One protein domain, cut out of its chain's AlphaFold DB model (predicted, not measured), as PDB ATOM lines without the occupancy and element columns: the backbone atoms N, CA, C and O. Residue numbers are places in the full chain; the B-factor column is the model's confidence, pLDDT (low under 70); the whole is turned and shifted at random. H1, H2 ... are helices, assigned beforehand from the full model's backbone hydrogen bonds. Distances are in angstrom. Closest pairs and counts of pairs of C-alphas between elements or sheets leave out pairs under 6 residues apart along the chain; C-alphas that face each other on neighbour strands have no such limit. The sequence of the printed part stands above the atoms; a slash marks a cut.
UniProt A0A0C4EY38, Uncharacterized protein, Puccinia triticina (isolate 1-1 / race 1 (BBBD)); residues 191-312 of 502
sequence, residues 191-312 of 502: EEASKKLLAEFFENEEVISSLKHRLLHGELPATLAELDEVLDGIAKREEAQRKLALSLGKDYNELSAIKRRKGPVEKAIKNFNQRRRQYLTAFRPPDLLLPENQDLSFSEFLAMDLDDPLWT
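AT A GLANCE: This is residues 191 to 312 of the 502 residues of an uncharacterized protein of Puccinia triticina (isolate 1-1 / race 1 (BBBD)) (UniProt A0A0C4EY38). A long helical hairpin of H1 and H2 makes one half of this model, and short H3 near one end of the hairpin leads into a third long helix, H4, which runs away from it as an arm. Past residue 283 of H4 the backbone turns through H5 and folds back to H6, which packs near the beginning of H4 at residues 265 to 269; residues 302 to 309 stand free. The printed part has 122 residues with six named helices, H1 to H6 in order, no named strand, and the class all helix. It is only just loose, close to extended, with a radius of gyration of the C-alphas of 20.4 A, and flat, spanning 65 by 37 by 20 A.

IN THESE COORDINATES: Find C-alpha 191 at (176.144, 196.805, 172.055); from there H1 runs 37.9 A through residues 191 to 217. H2 is residues 224 to 247, 34.8 A, and H3 is residues 252 to 259, 11.1 A. Look for H4 from C-alpha 262 at (189.857, 193.619, 187.810) to residue 283, 31.3 A. H5 is residues 285 to 289, and H6, residues 298 to 303, ends at C-alpha 303 at (176.386, 196.887, 186.855).

HOW THE PARTS SIT: H1 and H2 are a hairpin: they touch, H2 with residues 234 to 245 alone, closest at the C-alphas of Ile 208 and Ile 234, 6.6 A, at a shallow tilt of 21 degrees, opposite ways. H3 touches residues 241 to 246 of H2, about perpendicular at 88 degrees, with the C-alphas of Ala 245 and Tyr 252 closest at 5.4 A. H3 and H4 meet only through their link. Residues 277 to 281 of H4 touch H5, closest at the C-alphas of Leu 280 and Leu 288, 5.8 A. Residues 265 to 269 of H4 only just touch H6, with 3 pairs of C-alphas within 8 A, the closest Glu 266 and Phe 298 at 6.2 A. H4 is apart from H1 and H2. Every O i to N i+4 pair is within hydrogen-bond range in H1, H2, H3, H4 and H6; in H5 0 of 1 is, beside 1 of 2 O i to N i+3 pairs.

THE WHOLE: The C-alphas of Ala 225 and Phe 283, the two farthest apart, are 65.1 A apart. The printed part has no cut, and no link is long. Mean pLDDT of the printed part is 73.5; look for values under 70 at, among others, residues 191 to 199 and 248 to 261.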
ATOM      1  N   GLU A 191     175.556 197.059 170.750       48.72
ATOM      2  CA  GLU A 191     176.144 196.805 172.055       48.72
ATOM      3  C   GLU A 191     175.464 195.663 172.801       48.72
ATOM      4  O   GLU A 191     176.179 194.865 173.393       48.72
ATOM      5  N   GLU A 192     174.139 195.512 172.764       49.38
ATOM      6  CA  GLU A 192     173.447 194.459 173.529       49.38
ATOM      7  C   GLU A 192     173.889 193.043 173.096       49.38
ATOM      8  O   GLU A 192     174.222 192.177 173.916       49.38
ATOM      9  N   ALA A 193     173.997 192.817 171.781       52.97
ATOM     10  CA  ALA A 193     174.498 191.562 171.218       52.97
ATOM     11  C   ALA A 193     175.993 191.345 171.524       52.97
ATOM     12  O   ALA A 193     176.416 190.230 171.850       52.97
ATOM     13  N   SER A 194     176.787 192.418 171.472       57.06
ATOM     14  CA  SER A 194     178.222 192.386 171.771       57.06
ATOM     15  C   SER A 194     178.497 192.161 173.263       57.06
ATOM     16  O   SER A 194     179.402 191.404 173.607       57.06
ATOM     17  N   LYS A 195     177.687 192.742 174.157       57.34
ATOM     18  CA  LYS A 195     177.740 192.589 175.622       57.34
ATOM     19  C   LYS A 195     177.499 191.137 176.024       57.34
ATOM     20  O   LYS A 195     178.249 190.601 176.838       57.34
ATOM     21  N   LYS A 196     176.529 190.463 175.397       66.38
ATOM     22  CA  LYS A 196     176.246 189.039 175.645       66.38
ATOM     23  C   LYS A 196     177.402 188.125 175.223       66.38
ATOM     24  O   LYS A 196     177.807 187.257 175.994       66.38
ATOM     25  N   LEU A 197     177.966 188.348 174.035       67.06
ATOM     26  CA  LEU A 197     179.129 187.600 173.538       67.06
ATOM     27  C   LEU A 197     180.397 187.881 174.365       67.06
ATOM     28  O   LEU A 197     181.223 186.992 174.573       67.06
ATOM     29  N   LEU A 198     180.545 189.105 174.878       62.50
ATOM     30  CA  LEU A 198     181.653 189.502 175.743       62.50
ATOM     31  C   LEU A 198     181.544 188.888 177.151       62.50
ATOM     32  O   LEU A 198     182.556 188.471 177.717       62.50
ATOM     33  N   ALA A 199     180.333 188.783 177.703       66.75
ATOM     34  CA  ALA A 199     180.083 188.067 178.953       66.75
ATOM     35  C   ALA A 199     180.451 186.580 178.822       66.75
ATOM     36  O   ALA A 199     181.232 186.065 179.624       66.75
ATOM     37  N   GLU A 200     180.000 185.926 177.744       73.44
ATOM     38  CA  GLU A 200     180.354 184.536 177.429       73.44
ATOM     39  C   GLU A 200     181.876 184.349 177.270       73.44
ATOM     40  O   GLU A 200     182.441 183.346 177.717       73.44
ATOM     41  N   PHE A 201     182.576 185.323 176.679       75.44
ATOM     42  CA  PHE A 201     184.038 185.314 176.593       75.44
ATOM     43  C   PHE A 201     184.693 185.317 177.986       75.44
ATOM     44  O   PHE A 201     185.539 184.471 178.285       75.44
ATOM     45  N   PHE A 202     184.295 186.234 178.875       68.62
ATOM     46  CA  PHE A 202     184.923 186.352 180.195       68.62
ATOM     47  C   PHE A 202     184.652 185.158 181.117       68.62
ATOM     48  O   PHE A 202     185.573 184.739 181.830       68.62
ATOM     49  N   GLU A 203     183.446 184.586 181.071       71.88
ATOM     50  CA  GLU A 203     183.094 183.367 181.812       71.88
ATOM     51  C   GLU A 203     183.953 182.178 181.365       71.88
ATOM     52  O   GLU A 203     184.593 181.502 182.178       71.88
ATOM     53  N   ASN A 204     184.063 181.962 180.053       74.88
ATOM     54  CA  ASN A 204     184.874 180.884 179.493       74.88
ATOM     55  C   ASN A 204     186.373 181.042 179.815       74.88
ATOM     56  O   ASN A 204     187.058 180.065 180.135       74.88
ATOM     57  N   GLU A 205     186.891 182.270 179.801       75.50
ATOM     58  CA  GLU A 205     188.279 182.562 180.169       75.50
ATOM     59  C   GLU A 205     188.547 182.298 181.668       75.50
ATOM     60  O   GLU A 205     189.675 181.989 182.068       75.50
ATOM     61  N   GLU A 206     187.544 182.428 182.547       73.00
ATOM     62  CA  GLU A 206     187.641 182.049 183.967       73.00
ATOM     63  C   GLU A 206     187.749 180.537 184.155       73.00
ATOM     64  O   GLU A 206     188.620 180.082 184.904       73.00
ATOM     65  N   VAL A 207     186.985 179.760 183.387       75.06
ATOM     66  CA  VAL A 207     187.103 178.296 183.356       75.06
ATOM     67  C   VAL A 207     188.504 177.868 182.901       75.06
ATOM     68  O   VAL A 207     189.139 177.041 183.561       75.06
ATOM     69  N   ILE A 208     189.039 178.469 181.830       74.81
ATOM     70  CA  ILE A 208     190.403 178.188 181.339       74.81
ATOM     71  C   ILE A 208     191.459 178.566 182.390       74.81
ATOM     72  O   ILE A 208     192.386 177.795 182.649       74.81
ATOM     73  N   SER A 209     191.310 179.726 183.037       74.00
ATOM     74  CA  SER A 209     192.226 180.183 184.095       74.00
ATOM     75  C   SER A 209     192.221 179.237 185.302       74.00
ATOM     76  O   SER A 209     193.281 178.919 185.840       74.00
ATOM     77  N   SER A 210     191.042 178.744 185.695       74.69
ATOM     78  CA  SER A 210     190.871 177.776 186.783       74.69
ATOM     79  C   SER A 210     191.523 176.427 186.458       74.69
ATOM     80  O   SER A 210     192.257 175.879 187.283       74.69
ATOM     81  N   LEU A 211     191.348 175.918 185.233       71.75
ATOM     82  CA  LEU A 211     191.986 174.676 184.778       71.75
ATOM     83  C   LEU A 211     193.520 174.786 184.751       71.75
ATOM     84  O   LEU A 211     194.207 173.894 185.246       71.75
ATOM     85  N   LYS A 212     194.066 175.906 184.262       77.12
ATOM     86  CA  LYS A 212     195.515 176.178 184.296       77.12
ATOM     87  C   LYS A 212     196.055 176.300 185.717       77.12
ATOM     88  O   LYS A 212     197.114 175.760 186.019       77.12
ATOM     89  N   HIS A 213     195.332 176.985 186.601       75.50
ATOM     90  CA  HIS A 213     195.720 177.107 188.004       75.50
ATOM     91  C   HIS A 213     195.741 175.738 188.697       75.50
ATOM     92  O   HIS A 213     196.675 175.435 189.434       75.50
ATOM     93  N   ARG A 214     194.751 174.879 188.421       72.19
ATOM     94  CA  ARG A 214     194.722 173.497 188.920       72.19
ATOM     95  C   ARG A 214     195.900 172.664 188.412       72.19
ATOM     96  O   ARG A 214     196.437 171.891 189.191       72.19
ATOM     97  N   LEU A 215     196.337 172.850 187.167       70.94
ATOM     98  CA  LEU A 215     197.542 172.193 186.637       70.94
ATOM     99  C   LEU A 215     198.838 172.684 187.298       70.94
ATOM    100  O   LEU A 215     199.770 171.907 187.463       70.94
ATOM    101  N   LEU A 216     198.906 173.966 187.671       70.81
ATOM    102  CA  LEU A 216     200.094 174.565 188.291       70.81
ATOM    103  C   LEU A 216     200.190 174.313 189.805       70.81
ATOM    104  O   LEU A 216     201.291 174.352 190.352       70.81
ATOM    105  N   HIS A 217     199.060 174.086 190.483       68.94
ATOM    106  CA  HIS A 217     198.989 174.070 191.951       68.94
ATOM    107  C   HIS A 217     198.200 172.894 192.570       68.94
ATOM    108  O   HIS A 217     198.113 172.827 193.794       68.94
ATOM    109  N   GLY A 218     197.605 171.996 191.777       66.62
ATOM    110  CA  GLY A 218     196.806 170.851 192.247       66.62
ATOM    111  C   GLY A 218     197.496 169.487 192.105       66.62
ATOM    112  O   GLY A 218     198.628 169.395 191.635       66.62
ATOM    113  N   GLU A 219     196.802 168.414 192.507       60.56
ATOM    114  CA  GLU A 219     197.247 167.029 192.289       60.56
ATOM    115  C   GLU A 219     197.235 166.706 190.786       60.56
ATOM    116  O   GLU A 219     196.200 166.800 190.120       60.56
ATOM    117  N   LEU A 220     198.409 166.372 190.247       60.59
ATOM    118  CA  LEU A 220     198.581 165.964 188.853       60.59
ATOM    119  C   LEU A 220     197.823 164.647 188.584       60.59
ATOM    120  O   LEU A 220     197.797 163.785 189.465       60.59
ATOM    121  N   PRO A 221     197.233 164.466 187.386       65.81
ATOM    122  CA  PRO A 221     196.568 163.219 187.009       65.81
ATOM    123  C   PRO A 221     197.486 162.000 187.157       65.81
ATOM    124  O   PRO A 221     198.707 162.107 187.018       65.81
ATOM    125  N   ALA A 222     196.902 160.832 187.424       67.00
ATOM    126  CA  ALA A 222     197.662 159.628 187.760       67.00
ATOM    127  C   ALA A 222     198.392 159.030 186.546       67.00
ATOM    128  O   ALA A 222     199.331 158.246 186.712       67.00
ATOM    129  N   THR A 223     197.982 159.394 185.325       75.56
ATOM    130  CA  THR A 223     198.584 158.904 184.083       75.56
ATOM    131  C   THR A 223     198.898 160.026 183.092       75.56
ATOM    132  O   THR A 223     198.252 161.072 183.055       75.56
ATOM    133  N   LEU A 224     199.903 159.785 182.245       70.50
ATOM    134  CA  LEU A 224     200.329 160.723 181.200       70.50
ATOM    135  C   LEU A 224     199.216 160.976 180.164       70.50
ATOM    136  O   LEU A 224     199.097 162.078 179.645       70.50
ATOM    137  N   ALA A 225     198.373 159.968 179.917       71.81
ATOM    138  CA  ALA A 225     197.236 160.059 179.006       71.81
ATOM    139  C   ALA A 225     196.141 161.005 179.530       71.81
ATOM    140  O   ALA A 225     195.608 161.802 178.765       71.81
ATOM    141  N   GLU A 226     195.849 160.970 180.834       70.44
ATOM    142  CA  GLU A 226     194.903 161.901 181.465       70.44
ATOM    143  C   GLU A 226     195.425 163.346 181.440       70.44
ATOM    144  O   GLU A 226     194.652 164.290 181.285       70.44
ATOM    145  N   LEU A 227     196.743 163.535 181.566       74.88
ATOM    146  CA  LEU A 227     197.364 164.855 181.463       74.88
ATOM    147  C   LEU A 227     197.279 165.415 180.035       74.88
ATOM    148  O   LEU A 227     196.908 166.579 179.866       74.88
ATOM    149  N   ASP A 228     197.571 164.596 179.021       77.31
ATOM    150  CA  ASP A 228     197.458 164.991 177.612       77.31
ATOM    151  C   ASP A 228     196.007 165.320 177.226       77.31
ATOM    152  O   ASP A 228     195.769 166.293 176.513       77.31
ATOM    153  N   GLU A 229     195.022 164.587 177.753       77.50
ATOM    154  CA  GLU A 229     193.599 164.865 177.522       77.50
ATOM    155  C   GLU A 229     193.161 166.212 178.128       77.50
ATOM    156  O   GLU A 229     192.416 166.980 177.508       77.50
ATOM    157  N   VAL A 230     193.671 166.558 179.316       73.69
ATOM    158  CA  VAL A 230     193.415 167.861 179.949       73.69
ATOM    159  C   VAL A 230     194.093 168.999 179.180       73.69
ATOM    160  O   VAL A 230     193.477 170.050 178.983       73.69
ATOM    161  N   LEU A 231     195.330 168.805 178.713       77.81
ATOM    162  CA  LEU A 231     196.057 169.800 177.917       77.81
ATOM    163  C   LEU A 231     195.399 170.033 176.549       77.81
ATOM    164  O   LEU A 231     195.198 171.187 176.163       77.81
ATOM    165  N   ASP A 232     194.983 168.969 175.860       80.12
ATOM    166  CA  ASP A 232     194.233 169.050 174.600       80.12
ATOM    167  C   ASP A 232     192.870 169.734 174.808       80.12
ATOM    168  O   ASP A 232     192.447 170.595 174.031       80.12
ATOM    169  N   GLY A 233     192.209 169.447 175.934       77.81
ATOM    170  CA  GLY A 233     190.979 170.116 176.345       77.81
ATOM    171  C   GLY A 233     191.141 171.617 176.624       77.81
ATOM    172  O   GLY A 233     190.193 172.376 176.398       77.81
ATOM    173  N   ILE A 234     192.299 172.070 177.113       79.00
ATOM    174  CA  ILE A 234     192.602 173.500 177.296       79.00
ATOM    175  C   ILE A 234     192.899 174.149 175.946       79.00
ATOM    176  O   ILE A 234     192.323 175.193 175.645       79.00
ATOM    177  N   ALA A 235     193.717 173.512 175.106       78.75
ATOM    178  CA  ALA A 235     194.070 174.024 173.784       78.75
ATOM    179  C   ALA A 235     192.832 174.237 172.894       78.75
ATOM    180  O   ALA A 235     192.664 175.306 172.305       78.75
ATOM    181  N   LYS A 236     191.904 173.272 172.873       83.12
ATOM    182  CA  LYS A 236     190.631 173.387 172.137       83.12
ATOM    183  C   LYS A 236     189.758 174.541 172.634       83.12
ATOM    184  O   LYS A 236     189.137 175.238 171.832       83.12
ATOM    185  N   ARG A 237     189.708 174.764 173.953       80.25
ATOM    186  CA  ARG A 237     188.938 175.867 174.554       80.25
ATOM    187  C   ARG A 237     189.573 177.229 174.275       80.25
ATOM    188  O   ARG A 237     188.848 178.174 173.982       80.25
ATOM    189  N   GLU A 238     190.900 177.328 174.288       79.50
ATOM    190  CA  GLU A 238     191.612 178.546 173.883       79.50
ATOM    191  C   GLU A 238     191.399 178.876 172.403       79.50
ATOM    192  O   GLU A 238     191.212 180.040 172.049       79.50
ATOM    193  N   GLU A 239     191.389 177.871 171.527       82.06
ATOM    194  CA  GLU A 239     191.109 178.079 170.105       82.06
ATOM    195  C   GLU A 239     189.673 178.577 169.881       82.06
ATOM    196  O   GLU A 239     189.450 179.503 169.098       82.06
ATOM    197  N   ALA A 240     188.700 178.018 170.609       80.44
ATOM    198  CA  ALA A 240     187.320 178.496 170.591       80.44
ATOM    199  C   ALA A 240     187.208 179.948 171.093       80.44
ATOM    200  O   ALA A 240     186.533 180.761 170.465       80.44
ATOM    201  N   GLN A 241     187.936 180.309 172.156       77.00
ATOM    202  CA  GLN A 241     187.986 181.683 172.665       77.00
ATOM    203  C   GLN A 241     188.622 182.666 171.677       77.00
ATOM    204  O   GLN A 241     188.131 183.780 171.511       77.00
ATOM    205  N   ARG A 242     189.670 182.262 170.949       79.12
ATOM    206  CA  ARG A 242     190.249 183.091 169.878       79.12
ATOM    207  C   ARG A 242     189.262 183.318 168.733       79.12
ATOM    208  O   ARG A 242     189.199 184.424 168.207       79.12
ATOM    209  N   LYS A 243     188.468 182.305 168.368       82.62
ATOM    210  CA  LYS A 243     187.391 182.447 167.369       82.62
ATOM    211  C   LYS A 243     186.280 183.380 167.861       82.62
ATOM    212  O   LYS A 243     185.808 184.202 167.082       82.62
ATOM    213  N   LEU A 244     185.923 183.311 169.145       77.44
ATOM    214  CA  LEU A 244     184.948 184.214 169.764       77.44
ATOM    215  C   LEU A 244     185.453 185.669 169.792       77.44
ATOM    216  O   LEU A 244     184.725 186.574 169.391       77.44
ATOM    217  N   ALA A 245     186.721 185.901 170.145       73.25
ATOM    218  CA  ALA A 245     187.346 187.227 170.076       73.25
ATOM    219  C   ALA A 245     187.329 187.805 168.647       73.25
ATOM    220  O   ALA A 245     186.948 188.959 168.445       73.25
ATOM    221  N   LEU A 246     187.642 186.977 167.641       75.69
ATOM    222  CA  LEU A 246     187.556 187.363 166.229       75.69
ATOM    223  C   LEU A 246     186.122 187.703 165.800       75.69
ATOM    224  O   LEU A 246     185.934 188.648 165.037       75.69
ATOM    225  N   SER A 247     185.113 186.982 166.303       73.06
ATOM    226  CA  SER A 247     183.701 187.293 166.032       73.06
ATOM    227  C   SER A 247     183.242 188.621 166.649       73.06
ATOM    228  O   SER A 247     182.345 189.262 166.113       73.06
ATOM    229  N   LEU A 248     183.913 189.067 167.717       64.62
ATOM    230  CA  LEU A 248     183.750 190.383 168.346       64.62
ATOM    231  C   LEU A 248     184.595 191.482 167.669       64.62
ATOM    232  O   LEU A 248     184.564 192.633 168.101       64.62
ATOM    233  N   GLY A 249     185.388 191.146 166.643       66.25
ATOM    234  CA  GLY A 249     186.284 192.087 165.967       66.25
ATOM    235  C   GLY A 249     187.443 192.598 166.836       66.25
ATOM    236  O   GLY A 249     188.010 193.645 166.531       66.25
ATOM    237  N   LYS A 250     187.786 191.891 167.921       63.47
ATOM    238  CA  LYS A 250     188.826 192.278 168.891       63.47
ATOM    239  C   LYS A 250     189.928 191.218 168.959       63.47
ATOM    240  O   LYS A 250     189.689 190.039 168.696       63.47
ATOM    241  N   ASP A 251     191.145 191.612 169.332       69.88
ATOM    242  CA  ASP A 251     192.228 190.642 169.532       69.88
ATOM    243  C   ASP A 251     192.078 189.906 170.878       69.88
ATOM    244  O   ASP A 251     191.716 190.487 171.905       69.88
ATOM    245  N   TYR A 252     192.404 188.610 170.909       68.00
ATOM    246  CA  TYR A 252     192.337 187.802 172.135       68.00
ATOM    247  C   TYR A 252     193.211 188.385 173.262       68.00
ATOM    248  O   TYR A 252     192.819 188.378 174.434       68.00
ATOM    249  N   ASN A 253     194.380 188.947 172.931       63.09
ATOM    250  CA  ASN A 253     195.250 189.556 173.933       63.09
ATOM    251  C   ASN A 253     194.667 190.869 174.471       63.09
ATOM    252  O   ASN A 253     194.857 191.160 175.652       63.09
ATOM    253  N   GLU A 254     193.920 191.623 173.661       56.84
ATOM    254  CA  GLU A 254     193.221 192.842 174.090       56.84
ATOM    255  C   GLU A 254     192.122 192.519 175.110       56.84
ATOM    256  O   GLU A 254     192.095 193.108 176.194       56.84
ATOM    257  N   LEU A 255     191.277 191.522 174.830       56.91
ATOM    258  CA  LEU A 255     190.210 191.098 175.747       56.91
ATOM    259  C   LEU A 255     190.769 190.460 177.030       56.91
ATOM    260  O   LEU A 255     190.332 190.783 178.139       56.91
ATOM    261  N   SER A 256     191.816 189.636 176.921       56.91
ATOM    262  CA  SER A 256     192.509 189.087 178.097       56.91
ATOM    263  C   SER A 256     193.162 190.187 178.960       56.91
ATOM    264  O   SER A 256     193.258 190.054 180.184       56.91
ATOM    265  N   ALA A 257     193.563 191.316 178.359       57.00
ATOM    266  CA  ALA A 257     194.093 192.471 179.074       57.00
ATOM    267  C   ALA A 257     193.009 193.259 179.824       57.00
ATOM    268  O   ALA A 257     193.321 193.844 180.863       57.00
ATOM    269  N   ILE A 258     191.751 193.245 179.367       56.09
ATOM    270  CA  ILE A 258     190.611 193.831 180.094       56.09
ATOM    271  C   ILE A 258     190.366 193.065 181.400       56.09
ATOM    272  O   ILE A 258     190.269 193.683 182.460       56.09
ATOM    273  N   LYS A 259     190.420 191.726 181.383       59.69
ATOM    274  CA  LYS A 259     190.314 190.895 182.600       59.69
ATOM    275  C   LYS A 259     191.416 191.190 183.626       59.69
ATOM    276  O   LYS A 259     191.163 191.222 184.832       59.69
ATOM    277  N   ARG A 260     192.637 191.508 183.171       61.44
ATOM    278  CA  ARG A 260     193.752 191.936 184.048       61.44
ATOM    279  C   ARG A 260     193.471 193.250 184.793       61.44
ATOM    280  O   ARG A 260     194.207 193.579 185.724       61.44
ATOM    281  N   ARG A 261     192.424 194.001 184.423       62.31
ATOM    282  CA  ARG A 261     192.040 195.273 185.060       62.31
ATOM    283  C   ARG A 261     191.155 195.101 186.297       62.31
ATOM    284  O   ARG A 261     191.055 196.061 187.055       62.31
ATOM    285  N   LYS A 262     190.623 193.900 186.577       72.56
ATOM    286  CA  LYS A 262     189.857 193.619 187.810       72.56
ATOM    287  C   LYS A 262     190.632 194.026 189.068       72.56
ATOM    288  O   LYS A 262     190.140 194.817 189.862       72.56
ATOM    289  N   GLY A 263     191.891 193.599 189.193       71.00
ATOM    290  CA  GLY A 263     192.735 193.937 190.350       71.00
ATOM    291  C   GLY A 263     192.989 195.448 190.528       71.00
ATOM    292  O   GLY A 263     192.788 195.977 191.622       71.00
ATOM    293  N   PRO A 264     193.422 196.179 189.481       74.25
ATOM    294  CA  PRO A 264     193.537 197.637 189.529       74.25
ATOM    295  C   PRO A 264     192.231 198.369 189.875       74.25
ATOM    296  O   PRO A 264     192.268 199.302 190.678       74.25
ATOM    297  N   VAL A 265     191.094 197.946 189.314       74.94
ATOM    298  CA  VAL A 265     189.777 198.552 189.579       74.94
ATOM    299  C   VAL A 265     189.342 198.293 191.019       74.94
ATOM    300  O   VAL A 265     189.005 199.234 191.730       74.94
ATOM    301  N   GLU A 266     189.466 197.062 191.516       80.69
ATOM    302  CA  GLU A 266     189.206 196.735 192.923       80.69
ATOM    303  C   GLU A 266     190.066 197.575 193.879       80.69
ATOM    304  O   GLU A 266     189.604 198.003 194.939       80.69
ATOM    305  N   LYS A 267     191.322 197.860 193.511       82.75
ATOM    306  CA  LYS A 267     192.196 198.746 194.294       82.75
ATOM    307  C   LYS A 267     191.699 200.195 194.291       82.75
ATOM    308  O   LYS A 267     191.779 200.854 195.330       82.75
ATOM    309  N   ALA A 268     191.201 200.687 193.158       83.56
ATOM    310  CA  ALA A 268     190.622 202.023 193.048       83.56
ATOM    311  C   ALA A 268     189.329 202.144 193.869       83.56
ATOM    312  O   ALA A 268     189.217 203.070 194.670       83.56
ATOM    313  N   ILE A 269     188.429 201.159 193.768       85.62
ATOM    314  CA  ILE A 269     187.189 201.070 194.556       85.62
ATOM    315  C   ILE A 269     187.502 201.088 196.058       85.62
ATOM    316  O   ILE A 269     186.950 201.891 196.808       85.62
ATOM    317  N   LYS A 270     188.472 200.282 196.510       89.19
ATOM    318  CA  LYS A 270     188.911 200.288 197.917       89.19
ATOM    319  C   LYS A 270     189.415 201.661 198.361       89.19
ATOM    320  O   LYS A 270     189.090 202.104 199.463       89.19
ATOM    321  N   ASN A 271     190.205 202.338 197.524       89.88
ATOM    322  CA  ASN A 271     190.713 203.674 197.836       89.88
ATOM    323  C   ASN A 271     189.581 204.702 197.926       89.88
ATOM    324  O   ASN A 271     189.566 205.524 198.839       89.88
ATOM    325  N   PHE A 272     188.625 204.625 197.006       86.25
ATOM    326  CA  PHE A 272     187.452 205.479 196.967       86.25
ATOM    327  C   PHE A 272     186.581 205.314 198.218       86.25
ATOM    328  O   PHE A 272     186.375 206.290 198.938       86.25
ATOM    329  N   ASN A 273     186.185 204.082 198.553       90.38
ATOM    330  CA  ASN A 273     185.410 203.774 199.760       90.38
ATOM    331  C   ASN A 273     186.133 204.243 201.028       90.38
ATOM    332  O   ASN A 273     185.540 204.823 201.937       90.38
ATOM    333  N   GLN A 274     187.456 204.048 201.090       91.38
ATOM    334  CA  GLN A 274     188.268 204.544 202.199       91.38
ATOM    335  C   GLN A 274     188.209 206.074 202.317       91.38
ATOM    336  O   GLN A 274     187.950 206.584 203.407       91.38
ATOM    337  N   ARG A 275     188.433 206.812 201.222       85.00
ATOM    338  CA  ARG A 275     188.404 208.283 201.227       85.00
ATOM    339  C   ARG A 275     187.015 208.829 201.544       85.00
ATOM    340  O   ARG A 275     186.907 209.765 202.332       85.00
ATOM    341  N   ARG A 276     185.966 208.226 200.979       84.31
ATOM    342  CA  ARG A 276     184.565 208.579 201.239       84.31
ATOM    343  C   ARG A 276     184.240 208.448 202.724       84.31
ATOM    344  O   ARG A 276     183.786 209.415 203.329       84.31
ATOM    345  N   ARG A 277     184.563 207.306 203.344       85.56
ATOM    346  CA  ARG A 277     184.361 207.101 204.788       85.56
ATOM    347  C   ARG A 277     185.114 208.118 205.633       85.56
ATOM    348  O   ARG A 277     184.529 208.681 206.554       85.56
ATOM    349  N   GLN A 278     186.384 208.373 205.313       88.69
ATOM    350  CA  GLN A 278     187.199 209.365 206.020       88.69
ATOM    351  C   GLN A 278     186.584 210.767 205.939       88.69
ATOM    352  O   GLN A 278     186.496 211.450 206.956       88.69
ATOM    353  N   TYR A 279     186.118 211.177 204.757       84.12
ATOM    354  CA  TYR A 279     185.466 212.468 204.556       84.12
ATOM    355  C   TYR A 279     184.137 212.571 205.315       84.12
ATOM    356  O   TYR A 279     183.946 213.506 206.091       84.12
ATOM    357  N   LEU A 280     183.238 211.598 205.144       84.81
ATOM    358  CA  LEU A 280     181.925 211.615 205.792       84.81
ATOM    359  C   LEU A 280     182.056 211.555 207.315       84.81
ATOM    360  O   LEU A 280     181.413 212.326 208.013       84.81
ATOM    361  N   THR A 281     182.975 210.748 207.844       86.88
ATOM    362  CA  THR A 281     183.222 210.682 209.294       86.88
ATOM    363  C   THR A 281     183.762 212.003 209.853       86.88
ATOM    364  O   THR A 281     183.434 212.366 210.978       86.88
ATOM    365  N   ALA A 282     184.577 212.738 209.090       86.75
ATOM    366  CA  ALA A 282     185.165 213.998 209.547       86.75
ATOM    367  C   ALA A 282     184.218 215.202 209.416       86.75
ATOM    368  O   ALA A 282     184.259 216.098 210.258       86.75
ATOM    369  N   PHE A 283     183.389 215.245 208.369       79.38
ATOM    370  CA  PHE A 283     182.646 216.457 208.005       79.38
ATOM    371  C   PHE A 283     181.127 216.285 207.979       79.38
ATOM    372  O   PHE A 283     180.418 217.269 208.181       79.38
ATOM    373  N   ARG A 284     180.609 215.074 207.725       81.94
ATOM    374  CA  ARG A 284     179.163 214.799 207.618       81.94
ATOM    375  C   ARG A 284     178.788 213.410 208.184       81.94
ATOM    376  O   ARG A 284     178.340 212.551 207.428       81.94
ATOM    377  N   PRO A 285     178.966 213.159 209.501       83.12
ATOM    378  CA  PRO A 285     178.780 211.825 210.089       83.12
ATOM    379  C   PRO A 285     177.386 211.195 209.913       83.12
ATOM    380  O   PRO A 285     177.331 209.986 209.694       83.12
ATOM    381  N   PRO A 286     176.266 211.951 209.978       82.38
ATOM    382  CA  PRO A 286     174.932 211.383 209.759       82.38
ATOM    383  C   PRO A 286     174.759 210.773 208.364       82.38
ATOM    384  O   PRO A 286     174.052 209.781 208.204       82.38
ATOM    385  N   ASP A 287     175.459 211.324 207.372       79.69
ATOM    386  CA  ASP A 287     175.330 210.934 205.969       79.69
ATOM    387  C   ASP A 287     176.045 209.602 205.675       79.69
ATOM    388  O   ASP A 287     175.828 209.000 204.627       79.69
ATOM    389  N   LEU A 288     176.876 209.106 206.602       79.81
ATOM    390  CA  LEU A 288     177.600 207.837 206.473       79.81
ATOM    391  C   LEU A 288     176.664 206.618 206.416       79.81
ATOM    392  O   LEU A 288     177.012 205.606 205.817       79.81
ATOM    393  N   LEU A 289     175.495 206.705 207.057       80.12
ATOM    394  CA  LEU A 289     174.518 205.614 207.120       80.12
ATOM    395  C   LEU A 289     173.538 205.618 205.942       80.12
ATOM    396  O   LEU A 289     172.724 204.703 205.830       80.12
ATOM    397  N   LEU A 290     173.600 206.632 205.075       78.88
ATOM    398  CA  LEU A 290     172.714 206.732 203.925       78.88
ATOM    399  C   LEU A 290     172.979 205.593 202.922       78.88
ATOM    400  O   LEU A 290     174.144 205.223 202.723       78.88
ATOM    401  N   PRO A 291     171.932 205.033 202.285       76.19
ATOM    402  CA  PRO A 291     172.079 203.969 201.291       76.19
ATOM    403  C   PRO A 291     173.019 204.341 200.139       76.19
ATOM    404  O   PRO A 291     173.802 203.506 199.697       76.19
ATOM    405  N   GLU A 292     173.015 205.603 199.703       72.62
ATOM    406  CA  GLU A 292     173.834 206.075 198.577       72.62
ATOM    407  C   GLU A 292     175.336 206.162 198.921       72.62
ATOM    408  O   GLU A 292     176.198 206.198 198.041       72.62
ATOM    409  N   ASN A 293     175.670 206.175 200.216       78.38
ATOM    410  CA  ASN A 293     177.035 206.334 200.720       78.38
ATOM    411  C   ASN A 293     177.682 205.025 201.187       78.38
ATOM    412  O   ASN A 293     178.800 205.060 201.715       78.38
ATOM    413  N   GLN A 294     177.025 203.884 200.963       82.44
ATOM    414  CA  GLN A 294     177.589 202.571 201.264       82.44
ATOM    415  C   GLN A 294     178.844 202.273 200.430       82.44
ATOM    416  O   GLN A 294     179.136 202.925 199.420       82.44
ATOM    417  N   ASP A 295     179.636 201.314 200.911       86.44
ATOM    418  CA  ASP A 295     180.858 200.874 200.242       86.44
ATOM    419  C   ASP A 295     180.511 200.243 198.894       86.44
ATOM    420  O   ASP A 295     179.825 199.228 198.832       86.44
ATOM    421  N   LEU A 296     181.062 200.808 197.824       86.31
ATOM    422  CA  LEU A 296     180.884 200.290 196.480       86.31
ATOM    423  C   LEU A 296     181.619 198.952 196.309       86.31
ATOM    424  O   LEU A 296     182.810 198.856 196.625       86.31
ATOM    425  N   SER A 297     180.944 197.933 195.787       85.31
ATOM    426  CA  SER A 297     181.544 196.650 195.409       85.31
ATOM    427  C   SER A 297     181.946 196.604 193.930       85.31
ATOM    428  O   SER A 297     181.506 197.405 193.108       85.31
ATOM    429  N   PHE A 298     182.789 195.634 193.564       77.81
ATOM    430  CA  PHE A 298     183.172 195.430 192.162       77.81
ATOM    431  C   PHE A 298     181.988 194.990 191.289       77.81
ATOM    432  O   PHE A 298     181.917 195.386 190.133       77.81
ATOM    433  N   SER A 299     181.056 194.199 191.829       73.31
ATOM    434  CA  SER A 299     179.850 193.766 191.110       73.31
ATOM    435  C   SER A 299     178.882 194.918 190.862       73.31
ATOM    436  O   SER A 299     178.375 195.042 189.755       73.31
ATOM    437  N   GLU A 300     178.672 195.786 191.854       78.94
ATOM    438  CA  GLU A 300     177.861 197.000 191.683       78.94
ATOM    439  C   GLU A 300     178.529 197.958 190.697       78.94
ATOM    440  O   GLU A 300     177.863 198.508 189.832       78.94
ATOM    441  N   PHE A 301     179.860 198.081 190.751       79.50
ATOM    442  CA  PHE A 301     180.627 198.851 189.775       79.50
ATOM    443  C   PHE A 301     180.451 198.382 188.337       79.50
ATOM    444  O   PHE A 301     180.388 199.203 187.431       79.50
ATOM    445  N   LEU A 302     180.369 197.073 188.128       73.31
ATOM    446  CA  LEU A 302     180.206 196.502 186.796       73.31
ATOM    447  C   LEU A 302     178.773 196.625 186.269       73.31
ATOM    448  O   LEU A 302     178.575 196.614 185.060       73.31
ATOM    449  N   ALA A 303     177.799 196.716 187.175       71.50
ATOM    450  CA  ALA A 303     176.386 196.887 186.855       71.50
ATOM    451  C   ALA A 303     175.968 198.362 186.719       71.50
ATOM    452  O   ALA A 303     174.842 198.626 186.306       71.50
ATOM    453  N   MET A 304     176.840 199.309 187.088       72.88
ATOM    454  CA  MET A 304     176.574 200.736 186.930       72.88
ATOM    455  C   MET A 304     176.610 201.136 185.460       72.88
ATOM    456  O   MET A 304     177.554 200.821 184.732       72.88
ATOM    457  N   ASP A 305     175.588 201.877 185.063       65.69
ATOM    458  CA  ASP A 305     175.503 202.500 183.750       65.69
ATOM    459  C   ASP A 305     176.450 203.713 183.653       65.69
ATOM    460  O   ASP A 305     176.912 204.250 184.666       65.69
ATOM    461  N   LEU A 306     176.746 204.165 182.435       56.03
ATOM    462  CA  LEU A 306     177.549 205.360 182.161       56.03
ATOM    463  C   LEU A 306     176.870 206.646 182.652       56.03
ATOM    464  O   LEU A 306     177.564 207.606 182.989       56.03
ATOM    465  N   ASP A 307     175.542 206.636 182.755       54.62
ATOM    466  CA  ASP A 307     174.738 207.739 183.287       54.62
ATOM    467  C   ASP A 307     174.612 207.724 184.823       54.62
ATOM    468  O   ASP A 307     173.926 208.576 185.399       54.62
ATOM    469  N   ASP A 308     175.267 206.781 185.517       67.50
ATOM    470  CA  ASP A 308     175.229 206.725 186.979       67.50
ATOM    471  C   ASP A 308     175.781 208.030 187.603       67.50
ATOM    472  O   ASP A 308     176.849 208.515 187.200       67.50
ATOM    473  N   PRO A 309     175.105 208.607 188.619       67.00
ATOM    474  CA  PRO A 309     175.549 209.826 189.289       67.00
ATOM    475  C   PRO A 309     176.988 209.783 189.822       67.00
ATOM    476  O   PRO A 309     177.606 210.839 189.970       67.00
ATOM    477  N   LEU A 310     177.552 208.600 190.085       72.62
ATOM    478  CA  LEU A 310     178.959 208.417 190.443       72.62
ATOM    479  C   LEU A 310     179.920 209.002 189.395       72.62
ATOM    480  O   LEU A 310     180.982 209.514 189.763       72.62
ATOM    481  N   TRP A 311     179.566 208.918 188.110       66.19
ATOM    482  CA  TRP A 311     180.363 209.411 186.981       66.19
ATOM    483  C   TRP A 311     180.178 210.897 186.727       66.19
ATOM    484  O   TRP A 311     181.055 211.555 186.158       66.19
ATOM    485  N   THR A 312     179.059 211.450 187.184       57.91
ATOM    486  CA  THR A 312     178.878 212.890 187.185       57.91
ATOM    487  C   THR A 312     179.746 213.492 188.282       57.91
ATOM    488  O   THR A 312     179.517 213.298 189.473       57.91
TER     489      THR A 312